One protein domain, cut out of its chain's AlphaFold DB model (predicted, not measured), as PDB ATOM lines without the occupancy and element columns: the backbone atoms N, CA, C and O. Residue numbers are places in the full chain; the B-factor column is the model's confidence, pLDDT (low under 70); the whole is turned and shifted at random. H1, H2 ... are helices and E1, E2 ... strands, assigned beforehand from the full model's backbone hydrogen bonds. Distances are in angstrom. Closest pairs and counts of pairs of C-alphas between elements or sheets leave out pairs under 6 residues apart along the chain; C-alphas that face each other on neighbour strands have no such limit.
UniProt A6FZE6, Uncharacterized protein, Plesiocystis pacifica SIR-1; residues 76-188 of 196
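AT A GLANCE: This is residues 76 to 188 of the 196 residues of an uncharacterized protein of Plesiocystis pacifica SIR-1 (UniProt A6FZE6). A strongly twisted sheet of four strands has one long helix, H2, packed over one face, while two short helices sit at the margins, H1 near the end of E1 and the late residues of H2, and H3 near Leu 120 of E3. Residues 142 to 148, between E4 and H2, stick out as a loop. The printed part has 113 residues, with three named helices and four named strands in the order H1 E1 E2 E3 E4 H2 H3; the sheet's order is E1 E2 E3 E4, antiparallel throughout, and the class is mixed, helices and strands. The whole is compact, with a radius of gyration of the C-alphas of 13.0 A and spans of 37 by 35 by 21 A.

HOW THE PARTS SIT: The strands E1 at residues 90 to 95, E2 at 103 to 108, E3 at 114 to 121 and E4 at 135 to 140 form a meander, each the antiparallel neighbour of the one before, and each successive pair is a hairpin. N 93 and O 106, 2.8 A apart, are within hydrogen-bond range between E1 and E2, as are N 105 and O 117, 2.9 A, between E2 and E3, and N 118 and O 138, 2.8 A, between E3 and E4. The edge strands E1 and E4 are apart. H2, residues 151 to 169, is on the sheet, giving two layers, a helix on one face of a sheet; its closest C-alphas to E4 are those of Ala 157 and Leu 137, 6.8 A. H1, residues 76 to 80, only grazes the sheet with residues 77 to 80. H1 and H2 only just touch, with 3 pairs of C-alphas within 8 A, made by residues 164 to 168 of H2 alone; the closest are those of Leu 80 and Thr 167, 5.8 A. H3, residues 180 to 186, only grazes the sheet with residues 180 to 183; the closest C-alphas of H3 and E3 are those of Phe 180 and Leu 120, 6.6 A. H3 is apart from H1 and from H2. In H1, H2 and H3 every O i to N i+4 pair is within hydrogen-bond range.

IN THESE COORDINATES: E3 measures 23.1 A from first to last C-alpha, E2 16.6 A, E4 15.6 A and E1 14.1 A. E1 begins with C-alpha 90 at (102.761, 20.060, 26.111). H2 is 27.6 A long, from C-alpha 151 at (103.896, 21.150, 38.955) to C-alpha 169 at (80.931, 22.202, 23.670). H1 measures 6.7 A, and H3 10.0 A, ending with C-alpha 186 at (84.927, -1.887, 40.691).

THE WHOLE: The C-alphas farthest apart are those of Ser 146 and Gly 171, 37.0 A. The printed part has no cut. The link from E3 to E4, residues 122 to 134, is long; its residues 130 to 131 pair antiparallel with residues 136 to 137 of E4. The mean pLDDT of the printed part is 94.3, and residues 143 to 144 are under 70.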
ATOM      1  N   VAL A  76      86.159   7.279  19.660       96.12
ATOM      2  CA  VAL A  76      85.461   8.249  20.523       96.12
ATOM      3  C   VAL A  76      86.454   9.008  21.409       96.12
ATOM      4  O   VAL A  76      86.396  10.235  21.490       96.12
ATOM      5  N   ALA A  77      87.410   8.307  22.024       96.31
ATOM      6  CA  ALA A  77      88.459   8.925  22.831       96.31
ATOM      7  C   ALA A  77      89.315   9.918  22.019       96.31
ATOM      8  O   ALA A  77      89.552  11.046  22.454       96.31
ATOM      9  N   GLN A  78      89.723   9.536  20.807       96.38
ATOM     10  CA  GLN A  78      90.519  10.380  19.912       96.38
ATOM     11  C   GLN A  78      89.734  11.561  19.331       96.38
ATOM     12  O   GLN A  78      90.327  12.593  19.020       96.38
ATOM     13  N   ALA A  79      88.408  11.447  19.216       95.19
ATOM     14  CA  ALA A  79      87.556  12.568  18.836       95.19
ATOM     15  C   ALA A  79      87.518  13.663  19.921       95.19
ATOM     16  O   ALA A  79      87.393  14.843  19.593       95.19
ATOM     17  N   LEU A  80      87.649  13.292  21.202       95.50
ATOM     18  CA  LEU A  80      87.788  14.250  22.307       95.50
ATOM     19  C   LEU A  80      89.204  14.820  22.396       95.50
ATOM     20  O   LEU A  80      89.389  16.021  22.584       95.50
ATOM     21  N   VAL A  81      90.213  13.958  22.282       96.19
ATOM     22  CA  VAL A  81      91.618  14.353  22.381       96.19
ATOM     23  C   VAL A  81      92.409  13.634  21.290       96.19
ATOM     24  O   VAL A  81      92.737  12.460  21.442       96.19
ATOM     25  N   PRO A  82      92.754  14.314  20.188       95.62
ATOM     26  CA  PRO A  82      93.583  13.711  19.154       95.62
ATOM     27  C   PRO A  82      94.992  13.395  19.669       95.62
ATOM     28  O   PRO A  82      95.630  14.224  20.325       95.62
ATOM     29  N   ALA A  83      95.516  12.219  19.320       95.56
ATOM     30  CA  ALA A  83      96.936  11.926  19.493       95.56
ATOM     31  C   ALA A  83      97.787  12.849  18.598       95.56
ATOM     32  O   ALA A  83      97.358  13.256  17.518       95.56
ATOM     33  N   GLY A  84      98.988  13.206  19.054       95.88
ATOM     34  CA  GLY A  84      99.872  14.160  18.377       95.88
ATOM     35  C   GLY A  84      99.467  15.632  18.531       95.88
ATOM     36  O   GLY A  84     100.170  16.511  18.029       95.88
ATOM     37  N   LEU A  85      98.360  15.936  19.219       96.19
ATOM     38  CA  LEU A  85      97.926  17.310  19.453       96.19
ATOM     39  C   LEU A  85      98.910  18.047  20.369       96.19
ATOM     40  O   LEU A  85      99.184  17.612  21.486       96.19
ATOM     41  N   ASN A  86      99.356  19.227  19.948       96.88
ATOM     42  CA  ASN A  86     100.060  20.153  20.831       96.88
ATOM     43  C   ASN A  86      99.052  21.004  21.607       96.88
ATOM     44  O   ASN A  86      98.223  21.691  21.011       96.88
ATOM     45  N   VAL A  87      99.150  20.989  22.934       91.88
ATOM     46  CA  VAL A  87      98.304  21.778  23.833       91.88
ATOM     47  C   VAL A  87      99.207  22.705  24.646       91.88
ATOM     48  O   VAL A  87      99.797  22.334  25.663       91.88
ATOM     49  N   GLY A  88      99.377  23.934  24.156       90.88
ATOM     50  CA  GLY A  88     100.335  24.885  24.722       90.88
ATOM     51  C   GLY A  88     101.779  24.405  24.555       90.88
ATOM     52  O   GLY A  88     102.244  24.225  23.435       90.88
ATOM     53  N   LYS A  89     102.500  24.229  25.671       95.50
ATOM     54  CA  LYS A  89     103.886  23.717  25.677       95.50
ATOM     55  C   LYS A  89     103.976  22.190  25.816       95.50
ATOM     56  O   LYS A  89     105.079  21.654  25.822       95.50
ATOM     57  N   TRP A  90     102.844  21.512  25.982       98.12
ATOM     58  CA  TRP A  90     102.761  20.060  26.111       98.12
ATOM     59  C   TRP A  90     102.264  19.453  24.803       98.12
ATOM     60  O   TRP A  90     101.591  20.122  24.018       98.12
ATOM     61  N   SER A  91     102.538  18.171  24.597       98.06
ATOM     62  CA  SER A  91     101.995  17.408  23.472       98.06
ATOM     63  C   SER A  91     101.291  16.155  23.967       98.06
ATOM     64  O   SER A  91     101.775  15.499  24.887       98.06
ATOM     65  N   VAL A  92     100.173  15.798  23.348       98.25
ATOM     66  CA  VAL A  92      99.520  14.502  23.529       98.25
ATOM     67  C   VAL A  92     100.294  13.482  22.704       98.25
ATOM     68  O   VAL A  92     100.339  13.577  21.482       98.25
ATOM     69  N   GLU A  93     100.924  12.520  23.362       97.88
ATOM     70  CA  GLU A  93     101.665  11.450  22.697       97.88
ATOM     71  C   GLU A  93     100.727  10.337  22.235       97.88
ATOM     72  O   GLU A  93     100.720   9.978  21.059       97.88
ATOM     73  N   SER A  94      99.899   9.828  23.144       97.69
ATOM     74  CA  SER A  94      98.926   8.784  22.845       97.69
ATOM     75  C   SER A  94      97.651   8.968  23.656       97.69
ATOM     76  O   SER A  94      97.637   9.555  24.741       97.69
ATOM     77  N   VAL A  95      96.561   8.442  23.111       97.62
ATOM     78  CA  VAL A  95      95.268   8.331  23.785       97.62
ATOM     79  C   VAL A  95      94.839   6.883  23.693       97.62
ATOM     80  O   VAL A  95      94.947   6.277  22.627       97.62
ATOM     81  N   HIS A  96      94.390   6.331  24.813       96.69
ATOM     82  CA  HIS A  96      93.983   4.938  24.919       96.69
ATOM     83  C   HIS A  96      92.465   4.829  25.033       96.69
ATOM     84  O   HIS A  96      91.812   5.708  25.604       96.69
ATOM     85  N   ALA A  97      91.914   3.725  24.521       95.38
ATOM     86  CA  ALA A  97      90.514   3.393  24.731       95.38
ATOM     87  C   ALA A  97      90.203   3.331  26.243       95.38
ATOM     88  O   ALA A  97      91.069   2.928  27.033       95.38
ATOM     89  N   PRO A  98      88.988   3.721  26.667       96.06
ATOM     90  CA  PRO A  98      88.515   3.534  28.027       96.06
ATOM     91  C   PRO A  98      88.799   2.127  28.568       96.06
ATOM     92  O   PRO A  98      88.272   1.128  28.088       96.06
ATOM     93  N   ARG A  99      89.613   2.048  29.622       93.81
ATOM     94  CA  ARG A  99      89.950   0.802  30.319       93.81
ATOM     95  C   ARG A  99      89.774   1.006  31.813       93.81
ATOM     96  O   ARG A  99      90.135   2.045  32.362       93.81
ATOM     97  N   TYR A 100      89.168   0.023  32.480       93.81
ATOM     98  CA  TYR A 100      88.819   0.104  33.904       93.81
ATOM     99  C   TYR A 100      88.015   1.368  34.268       93.81
ATOM    100  O   TYR A 100      88.158   1.906  35.364       93.81
ATOM    101  N   GLY A 101      87.179   1.866  33.350       95.19
ATOM    102  CA  GLY A 101      86.332   3.037  33.582       95.19
ATOM    103  C   GLY A 101      87.036   4.393  33.502       95.19
ATOM    104  O   GLY A 101      86.483   5.376  33.985       95.19
ATOM    105  N   SER A 102      88.231   4.464  32.918       96.81
ATOM    106  CA  SER A 102      88.971   5.709  32.678       96.81
ATOM    107  C   SER A 102      89.557   5.725  31.272       96.81
ATOM    108  O   SER A 102      89.971   4.678  30.779       96.81
ATOM    109  N   MET A 103      89.676   6.905  30.675       96.75
ATOM    110  CA  MET A 103      90.444   7.119  29.451       96.75
ATOM    111  C   MET A 103      91.841   7.622  29.827       96.75
ATOM    112  O   MET A 103      91.961   8.659  30.478       96.75
ATOM    113  N   ALA A 104      92.887   6.894  29.436       97.38
ATOM    114  CA  ALA A 104      94.268   7.292  29.702       97.38
ATOM    115  C   ALA A 104      94.816   8.136  28.545       97.38
ATOM    116  O   ALA A 104      94.776   7.722  27.383       97.38
ATOM    117  N   VAL A 105      95.349   9.312  28.872       98.25
ATOM    118  CA  VAL A 105      96.010  10.221  27.933       98.25
ATOM    119  C   VAL A 105      97.471  10.347  28.339       98.25
ATOM    120  O   VAL A 105      97.775  10.831  29.427       98.25
ATOM    121  N   VAL A 106      98.382   9.923  27.468       98.19
ATOM    122  CA  VAL A 106      99.817  10.122  27.672       98.19
ATOM    123  C   VAL A 106     100.207  11.461  27.070       98.19
ATOM    124  O   VAL A 106      99.958  11.738  25.895       98.19
ATOM    125  N   MET A 107     100.828  12.300  27.884       98.25
ATOM    126  CA  MET A 107     101.315  13.615  27.499       98.25
ATOM    127  C   MET A 107     102.825  13.694  27.677       98.25
ATOM    128  O   MET A 107     103.394  13.020  28.534       98.25
ATOM    129  N   ARG A 108     103.473  14.580  26.918       98.12
ATOM    130  CA  ARG A 108     104.871  14.958  27.127       98.12
ATOM    131  C   ARG A 108     104.992  16.373  27.656       98.12
ATOM    132  O   ARG A 108     104.306  17.293  27.203       98.12
ATOM    133  N   THR A 109     105.876  16.538  28.630       97.38
ATOM    134  CA  THR A 109     106.313  17.844  29.116       97.38
ATOM    135  C   THR A 109     107.215  18.528  28.077       97.38
ATOM    136  O   THR A 109     107.740  17.867  27.177       97.38
ATOM    137  N   PRO A 110     107.481  19.841  28.213       96.00
ATOM    138  CA  PRO A 110     108.422  20.537  27.332       96.00
ATOM    139  C   PRO A 110     109.856  19.985  27.390       96.00
ATOM    140  O   PRO A 110     110.619  20.176  26.450       96.00
ATOM    141  N   SER A 111     110.238  19.320  28.488       96.00
ATOM    142  CA  SER A 111     111.532  18.637  28.627       96.00
ATOM    143  C   SER A 111     111.548  17.238  28.000       96.00
ATOM    144  O   SER A 111     112.588  16.584  28.006       96.00
ATOM    145  N   GLY A 112     110.419  16.777  27.450       95.75
ATOM    146  CA  GLY A 112     110.274  15.482  26.790       95.75
ATOM    147  C   GLY A 112     109.868  14.330  27.713       95.75
ATOM    148  O   GLY A 112     109.733  13.208  27.231       95.75
ATOM    149  N   GLU A 113     109.644  14.575  29.005       95.69
ATOM    150  CA  GLU A 113     109.196  13.549  29.957       95.69
ATOM    151  C   GLU A 113     107.739  13.155  29.684       95.69
ATOM    152  O   GLU A 113     106.877  14.025  29.557       95.69
ATOM    153  N   ALA A 114     107.467  11.851  29.597       96.62
ATOM    154  CA  ALA A 114     106.115  11.330  29.441       96.62
ATOM    155  C   ALA A 114     105.424  11.187  30.803       96.62
ATOM    156  O   ALA A 114     106.020  10.707  31.765       96.62
ATOM    157  N   PHE A 115     104.156  11.576  30.875       96.69
ATOM    158  CA  PHE A 115     103.304  11.388  32.045       96.69
ATOM    159  C   PHE A 115     101.877  11.075  31.604       96.69
ATOM    160  O   PHE A 115     101.435  11.482  30.529       96.69
ATOM    161  N   GLN A 116     101.149  10.342  32.435       97.31
ATOM    162  CA  GLN A 116      99.781   9.938  32.143       97.31
ATOM    163  C   GLN A 116      98.787  10.809  32.908       97.31
ATOM    164  O   GLN A 116      98.940  11.068  34.104       97.31
ATOM    165  N   VAL A 117      97.733  11.210  32.206       98.06
ATOM    166  CA  VAL A 117      96.540  11.828  32.769       98.06
ATOM    167  C   VAL A 117      95.370  10.871  32.581       98.06
ATOM    168  O   VAL A 117      94.987  10.548  31.457       98.06
ATOM    169  N   ASP A 118      94.798  10.427  33.690       97.56
ATOM    170  CA  ASP A 118      93.547   9.687  33.712       97.56
ATOM    171  C   ASP A 118      92.380  10.667  33.633       97.56
ATOM    172  O   ASP A 118      92.202  11.531  34.496       97.56
ATOM    173  N   VAL A 119      91.553  10.493  32.609       98.00
ATOM    174  CA  VAL A 119      90.274  11.178  32.460       98.00
ATOM    175  C   VAL A 119      89.185  10.240  32.969       98.00
ATOM    176  O   VAL A 119      89.030   9.116  32.487       98.00
ATOM    177  N   LEU A 120      88.440  10.697  33.971       98.06
ATOM    178  CA  LEU A 120      87.315   9.983  34.568       98.06
ATOM    179  C   LEU A 120      86.042  10.803  34.435       98.06
ATOM    180  O   LEU A 120      86.095  12.017  34.247       98.06
ATOM    181  N   ARG A 121      84.889  10.155  34.616       98.06
ATOM    182  CA  ARG A 121      83.625  10.876  34.768       98.06
ATOM    183  C   ARG A 121      83.695  11.775  35.998       98.06
ATOM    184  O   ARG A 121      84.203  11.359  37.043       98.06
ATOM    185  N   ARG A 122      83.148  12.982  35.874       97.31
ATOM    186  CA  ARG A 122      83.147  13.976  36.944       97.31
ATOM    187  C   ARG A 122      82.534  13.426  38.229       97.31
ATOM    188  O   ARG A 122      81.446  12.848  38.208       97.31
ATOM    189  N   ASP A 123      83.231  13.631  39.343       93.50
ATOM    190  CA  ASP A 123      82.754  13.286  40.683       93.50
ATOM    191  C   ASP A 123      82.689  14.550  41.551       93.50
ATOM    192  O   ASP A 123      83.736  15.062  41.941       93.50
ATOM    193  N   PRO A 124      81.500  15.062  41.912       91.31
ATOM    194  CA  PRO A 124      81.410  16.244  42.768       91.31
ATOM    195  C   PRO A 124      81.968  16.001  44.179       91.31
ATOM    196  O   PRO A 124      82.235  16.957  44.900       91.31
ATOM    197  N   ALA A 125      82.133  14.738  44.593       91.19
ATOM    198  CA  ALA A 125      82.697  14.389  45.892       91.19
ATOM    199  C   ALA A 125      84.231  14.273  45.881       91.19
ATOM    200  O   ALA A 125      84.832  14.179  46.951       91.19
ATOM    201  N   MET A 126      84.871  14.246  44.707       90.12
ATOM    202  CA  MET A 126      86.319  14.101  44.594       90.12
ATOM    203  C   MET A 126      86.869  14.916  43.430       90.12
ATOM    204  O   MET A 126      86.815  14.495  42.274       90.12
ATOM    205  N   ALA A 127      87.456  16.060  43.773       91.12
ATOM    206  CA  ALA A 127      88.058  16.945  42.795       91.12
ATOM    207  C   ALA A 127      89.321  16.327  42.181       91.12
ATOM    208  O   ALA A 127      90.200  15.825  42.887       91.12
ATOM    209  N   GLY A 128      89.404  16.397  40.854       92.88
ATOM    210  CA  GLY A 128      90.644  16.143  40.127       92.88
ATOM    211  C   GLY A 128      91.612  17.326  40.222       92.88
ATOM    212  O   GLY A 128      91.289  18.381  40.767       92.88
ATOM    213  N   ILE A 129      92.789  17.183  39.614       95.12
ATOM    214  CA  ILE A 129      93.723  18.306  39.395       95.12
ATOM    215  C   ILE A 129      93.071  19.372  38.507       95.12
ATOM    216  O   ILE A 129      93.316  20.569  38.660       95.12
ATOM    217  N   ALA A 130      92.235  18.923  37.573       96.88
ATOM    218  CA  ALA A 130      91.404  19.773  36.746       96.88
ATOM    219  C   ALA A 130      90.044  19.111  36.512       96.88
ATOM    220  O   ALA A 130      89.915  17.887  36.547       96.88
ATOM    221  N   GLU A 131      89.034  19.933  36.246       97.81
ATOM    222  CA  GLU A 131      87.674  19.479  35.960       97.81
ATOM    223  C   GLU A 131      87.111  20.151  34.714       97.81
ATOM    224  O   GLU A 131      87.446  21.297  34.383       97.81
ATOM    225  N   THR A 132      86.205  19.454  34.050       97.00
ATOM    226  CA  THR A 132      85.377  19.967  32.960       97.00
ATOM    227  C   THR A 132      83.902  19.842  33.338       97.00
ATOM    228  O   THR A 132      83.573  19.653  34.512       97.00
ATOM    229  N   GLU A 133      82.988  19.998  32.379       95.94
ATOM    230  CA  GLU A 133      81.577  19.743  32.660       95.94
ATOM    231  C   GLU A 133      81.340  18.261  32.976       95.94
ATOM    232  O   GLU A 133      80.669  17.945  33.964       95.94
ATOM    233  N   HIS A 134      81.971  17.368  32.205       97.31
ATOM    234  CA  HIS A 134      81.732  15.927  32.267       97.31
ATOM    235  C   HIS A 134      82.873  15.111  32.877       97.31
ATOM    236  O   HIS A 134      82.645  13.953  33.245       97.31
ATOM    237  N   PHE A 135      84.063  15.692  33.055       98.19
ATOM    238  CA  PHE A 135      85.252  14.957  33.478       98.19
ATOM    239  C   PHE A 135      85.960  15.533  34.708       98.19
ATOM    240  O   PHE A 135      85.972  16.741  34.951       98.19
ATOM    241  N   SER A 136      86.621  14.638  35.440       97.94
ATOM    242  CA  SER A 136      87.647  14.952  36.439       97.94
ATOM    243  C   SER A 136      88.964  14.315  35.986       97.94
ATOM    244  O   SER A 136      88.989  13.145  35.599       97.94
ATOM    245  N   LEU A 137      90.051  15.089  36.002       97.62
ATOM    246  CA  LEU A 137      91.363  14.677  35.502       97.62
ATOM    247  C   LEU A 137      92.338  14.446  36.657       97.62
ATOM    248  O   LEU A 137      92.458  15.279  37.559       97.62
ATOM    249  N   PHE A 138      93.088  13.351  36.588       95.69
ATOM    250  CA  PHE A 138      94.060  12.946  37.601       95.69
ATOM    251  C   PHE A 138      95.390  12.608  36.934       95.69
ATOM    252  O   PHE A 138      95.411  11.943  35.906       95.69
ATOM    253  N   VAL A 139      96.511  13.044  37.503       95.44
ATOM    254  CA  VAL A 139      97.840  12.643  37.016       95.44
ATOM    255  C   VAL A 139      98.226  11.327  37.683       95.44
ATOM    256  O   VAL A 139      98.216  11.229  38.911       95.44
ATOM    257  N   ALA A 140      98.593  10.327  36.884       92.12
ATOM    258  CA  ALA A 140      99.117   9.068  37.390       92.12
ATOM    259  C   ALA A 140     100.582   9.264  37.810       92.12
ATOM    260  O   ALA A 140     101.486   9.291  36.981       92.12
ATOM    261  N   ASN A 141     100.820   9.427  39.113       85.62
ATOM    262  CA  ASN A 141     102.155   9.659  39.680       85.62
ATOM    263  C   ASN A 141     102.676   8.480  40.529       85.62
ATOM    264  O   ASN A 141     103.658   8.639  41.269       85.62
ATOM    265  N   SER A 142     102.002   7.325  40.446       74.81
ATOM    266  CA  SER A 142     102.221   6.124  41.275       74.81
ATOM    267  C   SER A 142     102.188   6.395  42.787       74.81
ATOM    268  O   SER A 142     102.769   5.642  43.565       74.81
ATOM    269  N   GLY A 143     101.561   7.494  43.211       68.31
ATOM    270  CA  GLY A 143     101.371   7.830  44.614       68.31
ATOM    271  C   GLY A 143     100.130   7.166  45.204       68.31
ATOM    272  O   GLY A 143      99.170   6.861  44.503       68.31
ATOM    273  N   ASP A 144     100.125   7.017  46.522       69.88
ATOM    274  CA  ASP A 144      98.969   6.638  47.348       69.88
ATOM    275  C   ASP A 144      98.156   7.864  47.820       69.88
ATOM    276  O   ASP A 144      97.372   7.788  48.764       69.88
ATOM    277  N   GLY A 145      98.374   9.017  47.179       72.50
ATOM    278  CA  GLY A 145      97.849  10.319  47.597       72.50
ATOM    279  C   GLY A 145      98.791  11.131  48.493       72.50
ATOM    280  O   GLY A 145      98.567  12.327  48.651       72.50
ATOM    281  N   SER A 146      99.871  10.546  49.030       74.94
ATOM    282  CA  SER A 146     100.878  11.290  49.813       74.94
ATOM    283  C   SER A 146     101.946  11.976  48.952       74.94
ATOM    284  O   SER A 146     102.610  12.919  49.389       74.94
ATOM    285  N   LYS A 147     102.119  11.513  47.711       82.19
ATOM    286  CA  LYS A 147     103.100  12.052  46.769       82.19
ATOM    287  C   LYS A 147     102.528  13.269  46.053       82.19
ATOM    288  O   LYS A 147     101.555  13.155  45.307       82.19
ATOM    289  N   ALA A 148     103.179  14.414  46.239       85.62
ATOM    290  CA  ALA A 148     102.863  15.619  45.489       85.62
ATOM    291  C   ALA A 148     103.028  15.376  43.980       85.62
ATOM    292  O   ALA A 148     104.002  14.762  43.535       85.62
ATOM    293  N   THR A 149     102.067  15.854  43.193       88.81
ATOM    294  CA  THR A 149     102.177  15.870  41.733       88.81
ATOM    295  C   THR A 149     103.189  16.924  41.315       88.81
ATOM    296  O   THR A 149     103.182  18.035  41.847       88.81
ATOM    297  N   ASP A 150     104.038  16.583  40.348       93.50
ATOM    298  CA  ASP A 150     104.934  17.555  39.737       93.50
ATOM    299  C   ASP A 150     104.135  18.719  39.124       93.50
ATOM    300  O   ASP A 150     103.098  18.538  38.479       93.50
ATOM    301  N   GLU A 151     104.618  19.939  39.335       95.00
ATOM    302  CA  GLU A 151     103.896  21.150  38.955       95.00
ATOM    303  C   GLU A 151     103.733  21.273  37.427       95.00
ATOM    304  O   GLU A 151     102.714  21.773  36.939       95.00
ATOM    305  N   MET A 152     104.712  20.798  36.646       95.88
ATOM    306  CA  MET A 152     104.633  20.801  35.184       95.88
ATOM    307  C   MET A 152     103.619  19.784  34.669       95.88
ATOM    308  O   MET A 152     102.898  20.088  33.715       95.88
ATOM    309  N   GLN A 153     103.520  18.619  35.307       96.19
ATOM    310  CA  GLN A 153     102.497  17.620  34.991       96.19
ATOM    311  C   GLN A 153     101.094  18.128  35.359       96.19
ATOM    312  O   GLN A 153     100.166  18.032  34.553       96.19
ATOM    313  N   ALA A 154     100.942  18.758  36.530       96.12
ATOM    314  CA  ALA A 154      99.671  19.338  36.966       96.12
ATOM    315  C   ALA A 154      99.179  20.442  36.014       96.12
ATOM    316  O   ALA A 154      98.016  20.437  35.601       96.12
ATOM    317  N   ARG A 155     100.069  21.349  35.587       97.44
ATOM    318  CA  ARG A 155      99.749  22.355  34.560       97.44
ATOM    319  C   ARG A 155      99.368  21.723  33.222       97.44
ATOM    320  O   ARG A 155      98.422  22.188  32.589       97.44
ATOM    321  N   GLY A 156     100.056  20.657  32.814       97.38
ATOM    322  CA  GLY A 156      99.710  19.899  31.613       97.38
ATOM    323  C   GLY A 156      98.284  19.344  31.665       97.38
ATOM    324  O   GLY A 156      97.518  19.540  30.723       97.38
ATOM    325  N   ALA A 157      97.881  18.760  32.797       97.69
ATOM    326  CA  ALA A 157      96.515  18.277  33.006       97.69
ATOM    327  C   ALA A 157      95.466  19.407  32.961       97.69
ATOM    328  O   ALA A 157      94.396  19.237  32.377       97.69
ATOM    329  N   MET A 158      95.765  20.588  33.514       97.94
ATOM    330  CA  MET A 158      94.873  21.758  33.421       97.94
ATOM    331  C   MET A 158      94.697  22.246  31.980       97.94
ATOM    332  O   MET A 158      93.594  22.610  31.569       97.94
ATOM    333  N   VAL A 159      95.777  22.239  31.199       97.38
ATOM    334  CA  VAL A 159      95.753  22.614  29.783       97.38
ATOM    335  C   VAL A 159      94.974  21.584  28.957       97.38
ATOM    336  O   VAL A 159      94.165  21.970  28.110       97.38
ATOM    337  N   LEU A 160      95.111  20.291  29.259       97.94
ATOM    338  CA  LEU A 160      94.278  19.240  28.668       97.94
ATOM    339  C   LEU A 160      92.789  19.429  29.001       97.94
ATOM    340  O   LEU A 160      91.947  19.335  28.111       97.94
ATOM    341  N   ALA A 161      92.446  19.762  30.249       97.88
ATOM    342  CA  ALA A 161      91.061  20.054  30.627       97.88
ATOM    343  C   ALA A 161      90.477  21.234  29.835       97.88
ATOM    344  O   ALA A 161      89.299  21.223  29.485       97.88
ATOM    345  N   HIS A 162      91.286  22.249  29.517       96.38
ATOM    346  CA  HIS A 162      90.845  23.349  28.663       96.38
ATOM    347  C   HIS A 162      90.489  22.870  27.247       96.38
ATOM    348  O   HIS A 162      89.457  23.277  26.714       96.38
ATOM    349  N   GLN A 163      91.298  21.981  26.662       95.62
ATOM    350  CA  GLN A 163      90.986  21.360  25.372       95.62
ATOM    351  C   GLN A 163      89.692  20.540  25.439       95.62
ATOM    352  O   GLN A 163      88.824  20.702  24.586       95.62
ATOM    353  N   LEU A 164      89.525  19.722  26.480       96.75
ATOM    354  CA  LEU A 164      88.318  18.915  26.672       96.75
ATOM    355  C   LEU A 164      87.054  19.778  26.772       96.75
ATOM    356  O   LEU A 164      86.055  19.470  26.134       96.75
ATOM    357  N   ARG A 165      87.099  20.909  27.490       96.56
ATOM    358  CA  ARG A 165      85.964  21.853  27.555       96.56
ATOM    359  C   ARG A 165      85.575  22.398  26.182       96.56
ATOM    360  O   ARG A 165      84.404  22.689  25.949       96.56
ATOM    361  N   PHE A 166      86.543  22.593  25.289       93.81
ATOM    362  CA  PHE A 166      86.263  23.039  23.928       93.81
ATOM    363  C   PHE A 166      85.547  21.945  23.127       93.81
ATOM    364  O   PHE A 166      84.531  22.226  22.496       93.81
ATOM    365  N   THR A 167      86.017  20.698  23.210       94.19
ATOM    366  CA  THR A 167      85.424  19.564  22.481       94.19
ATOM    367  C   THR A 167      84.082  19.098  23.051       94.19
ATOM    368  O   THR A 167      83.206  18.672  22.306       94.19
ATOM    369  N   GLU A 168      83.868  19.218  24.363       93.38
ATOM    370  CA  GLU A 168      82.558  18.971  24.986       93.38
ATOM    371  C   GLU A 168      81.494  19.902  24.388       93.38
ATOM    372  O   GLU A 168      80.409  19.471  23.998       93.38
ATOM    373  N   ARG A 169      81.836  21.186  24.225       93.50
ATOM    374  CA  ARG A 169      80.931  22.202  23.670       93.50
ATOM    375  C   ARG A 169      80.643  22.023  22.184       93.50
ATOM    376  O   ARG A 169      79.625  22.526  21.718       93.50
ATOM    377  N   SER A 170      81.504  21.329  21.439       92.12
ATOM    378  CA  SER A 170      81.247  21.013  20.029       92.12
ATOM    379  C   SER A 170      80.281  19.842  19.833       92.12
ATOM    380  O   SER A 170      79.965  19.517  18.691       92.12
ATOM    381  N   GLY A 171      79.801  19.214  20.914       91.00
ATOM    382  CA  GLY A 171      78.879  18.079  20.844       91.00
ATOM    383  C   GLY A 171      79.561  16.757  20.490       91.00
ATOM    384  O   GLY A 171      78.898  15.833  20.020       91.00
ATOM    385  N   THR A 172      80.878  16.662  20.692       92.94
ATOM    386  CA  THR A 172      81.616  15.413  20.494       92.94
ATOM    387  C   THR A 172      81.056  14.329  21.427       92.94
ATOM    388  O   THR A 172      80.832  14.615  22.606       92.94
ATOM    389  N   PRO A 173      80.831  13.090  20.944       93.19
ATOM    390  CA  PRO A 173      80.372  11.995  21.789       93.19
ATOM    391  C   PRO A 173      81.275  11.785  23.009       93.19
ATOM    392  O   PRO A 173      82.500  11.796  22.902       93.19
ATOM    393  N   ILE A 174      80.655  11.573  24.169       93.06
ATOM    394  CA  ILE A 174      81.350  11.359  25.439       93.06
ATOM    395  C   ILE A 174      81.431   9.851  25.711       93.06
ATOM    396  O   ILE A 174      80.390   9.190  25.690       93.06
ATOM    397  N   PRO A 175      82.624   9.291  25.983       94.00
ATOM    398  CA  PRO A 175      82.766   7.885  26.330       94.00
ATOM    399  C   PRO A 175      82.134   7.592  27.693       94.00
ATOM    400  O   PRO A 175      82.114   8.437  28.593       94.00
ATOM    401  N   GLU A 176      81.655   6.362  27.877       93.75
ATOM    402  CA  GLU A 176      81.140   5.917  29.169       93.75
ATOM    403  C   GLU A 176      82.301   5.677  30.146       93.75
ATOM    404  O   GLU A 176      83.030   4.689  30.063       93.75
ATOM    405  N   LEU A 177      82.481   6.607  31.086       97.19
ATOM    406  CA  LEU A 177      83.523   6.548  32.109       97.19
ATOM    407  C   LEU A 177      82.921   6.390  33.510       97.19
ATOM    408  O   LEU A 177      81.789   6.790  33.794       97.19
ATOM    409  N   LEU A 178      83.714   5.842  34.425       97.75
ATOM    410  CA  LEU A 178      83.377   5.753  35.841       97.75
ATOM    411  C   LEU A 178      83.872   6.992  36.579       97.75
ATOM    412  O   LEU A 178      84.848   7.622  36.178       97.75
ATOM    413  N   THR A 179      83.208   7.333  37.685       97.56
ATOM    414  CA  THR A 179      83.797   8.293  38.628       97.56
ATOM    415  C   THR A 179      84.961   7.652  39.373       97.56
ATOM    416  O   THR A 179      85.073   6.422  39.414       97.56
ATOM    417  N   PHE A 180      85.798   8.460  40.026       93.88
ATOM    418  CA  PHE A 180      86.928   7.950  40.808       93.88
ATOM    419  C   PHE A 180      86.501   6.876  41.815       93.88
ATOM    420  O   PHE A 180      87.035   5.768  41.822       93.88
ATOM    421  N   ARG A 181      85.472   7.164  42.620       94.00
ATOM    422  CA  ARG A 181      84.961   6.222  43.625       94.00
ATOM    423  C   ARG A 181      84.424   4.935  42.997       94.00
ATOM    424  O   ARG A 181      84.643   3.849  43.524       94.00
ATOM    425  N   GLN A 182      83.724   5.041  41.869       96.44
ATOM    426  CA  GLN A 182      83.200   3.869  41.164       96.44
ATOM    427  C   GLN A 182      84.322   3.000  40.594       96.44
ATOM    428  O   GLN A 182      84.264   1.778  40.729       96.44
ATOM    429  N   ARG A 183      85.348   3.622  40.004       95.31
ATOM    430  CA  ARG A 183      86.543   2.936  39.508       95.31
ATOM    431  C   ARG A 183      87.272   2.217  40.637       95.31
ATOM    432  O   ARG A 183      87.537   1.027  40.501       95.31
ATOM    433  N   ALA A 184      87.513   2.891  41.761       91.56
ATOM    434  CA  ALA A 184      88.168   2.300  42.930       91.56
ATOM    435  C   ALA A 184      87.403   1.082  43.478       91.56
ATOM    436  O   ALA A 184      88.006   0.056  43.785       91.56
ATOM    437  N   ASN A 185      86.069   1.157  43.533       94.56
ATOM    438  CA  ASN A 185      85.237   0.053  44.014       94.56
ATOM    439  C   ASN A 185      85.174  -1.124  43.031       94.56
ATOM    440  O   ASN A 185      85.177  -2.279  43.451       94.56
ATOM    441  N   ARG A 186      85.082  -0.849  41.724       96.19
ATOM    442  CA  ARG A 186      84.927  -1.887  40.691       96.19
ATOM    443  C   ARG A 186      86.254  -2.549  40.318       96.19
ATOM    444  O   ARG A 186      86.272  -3.728  39.975       96.19
ATOM    445  N   HIS A 187      87.353  -1.806  40.399       92.81
ATOM    446  CA  HIS A 187      88.685  -2.247  39.992       92.81
ATOM    447  C   HIS A 187      89.736  -1.951  41.080       92.81
ATOM    448  O   HIS A 187      90.716  -1.267  40.807       92.81
ATOM    449  N   PRO A 188      89.601  -2.483  42.309       88.00
ATOM    450  CA  PRO A 188      90.476  -2.130  43.438       88.00
ATOM    451  C   PRO A 188      91.953  -2.518  43.247       88.00
ATOM    452  O   PRO A 188      92.816  -2.043  43.977       88.00
TER     453      PRO A 188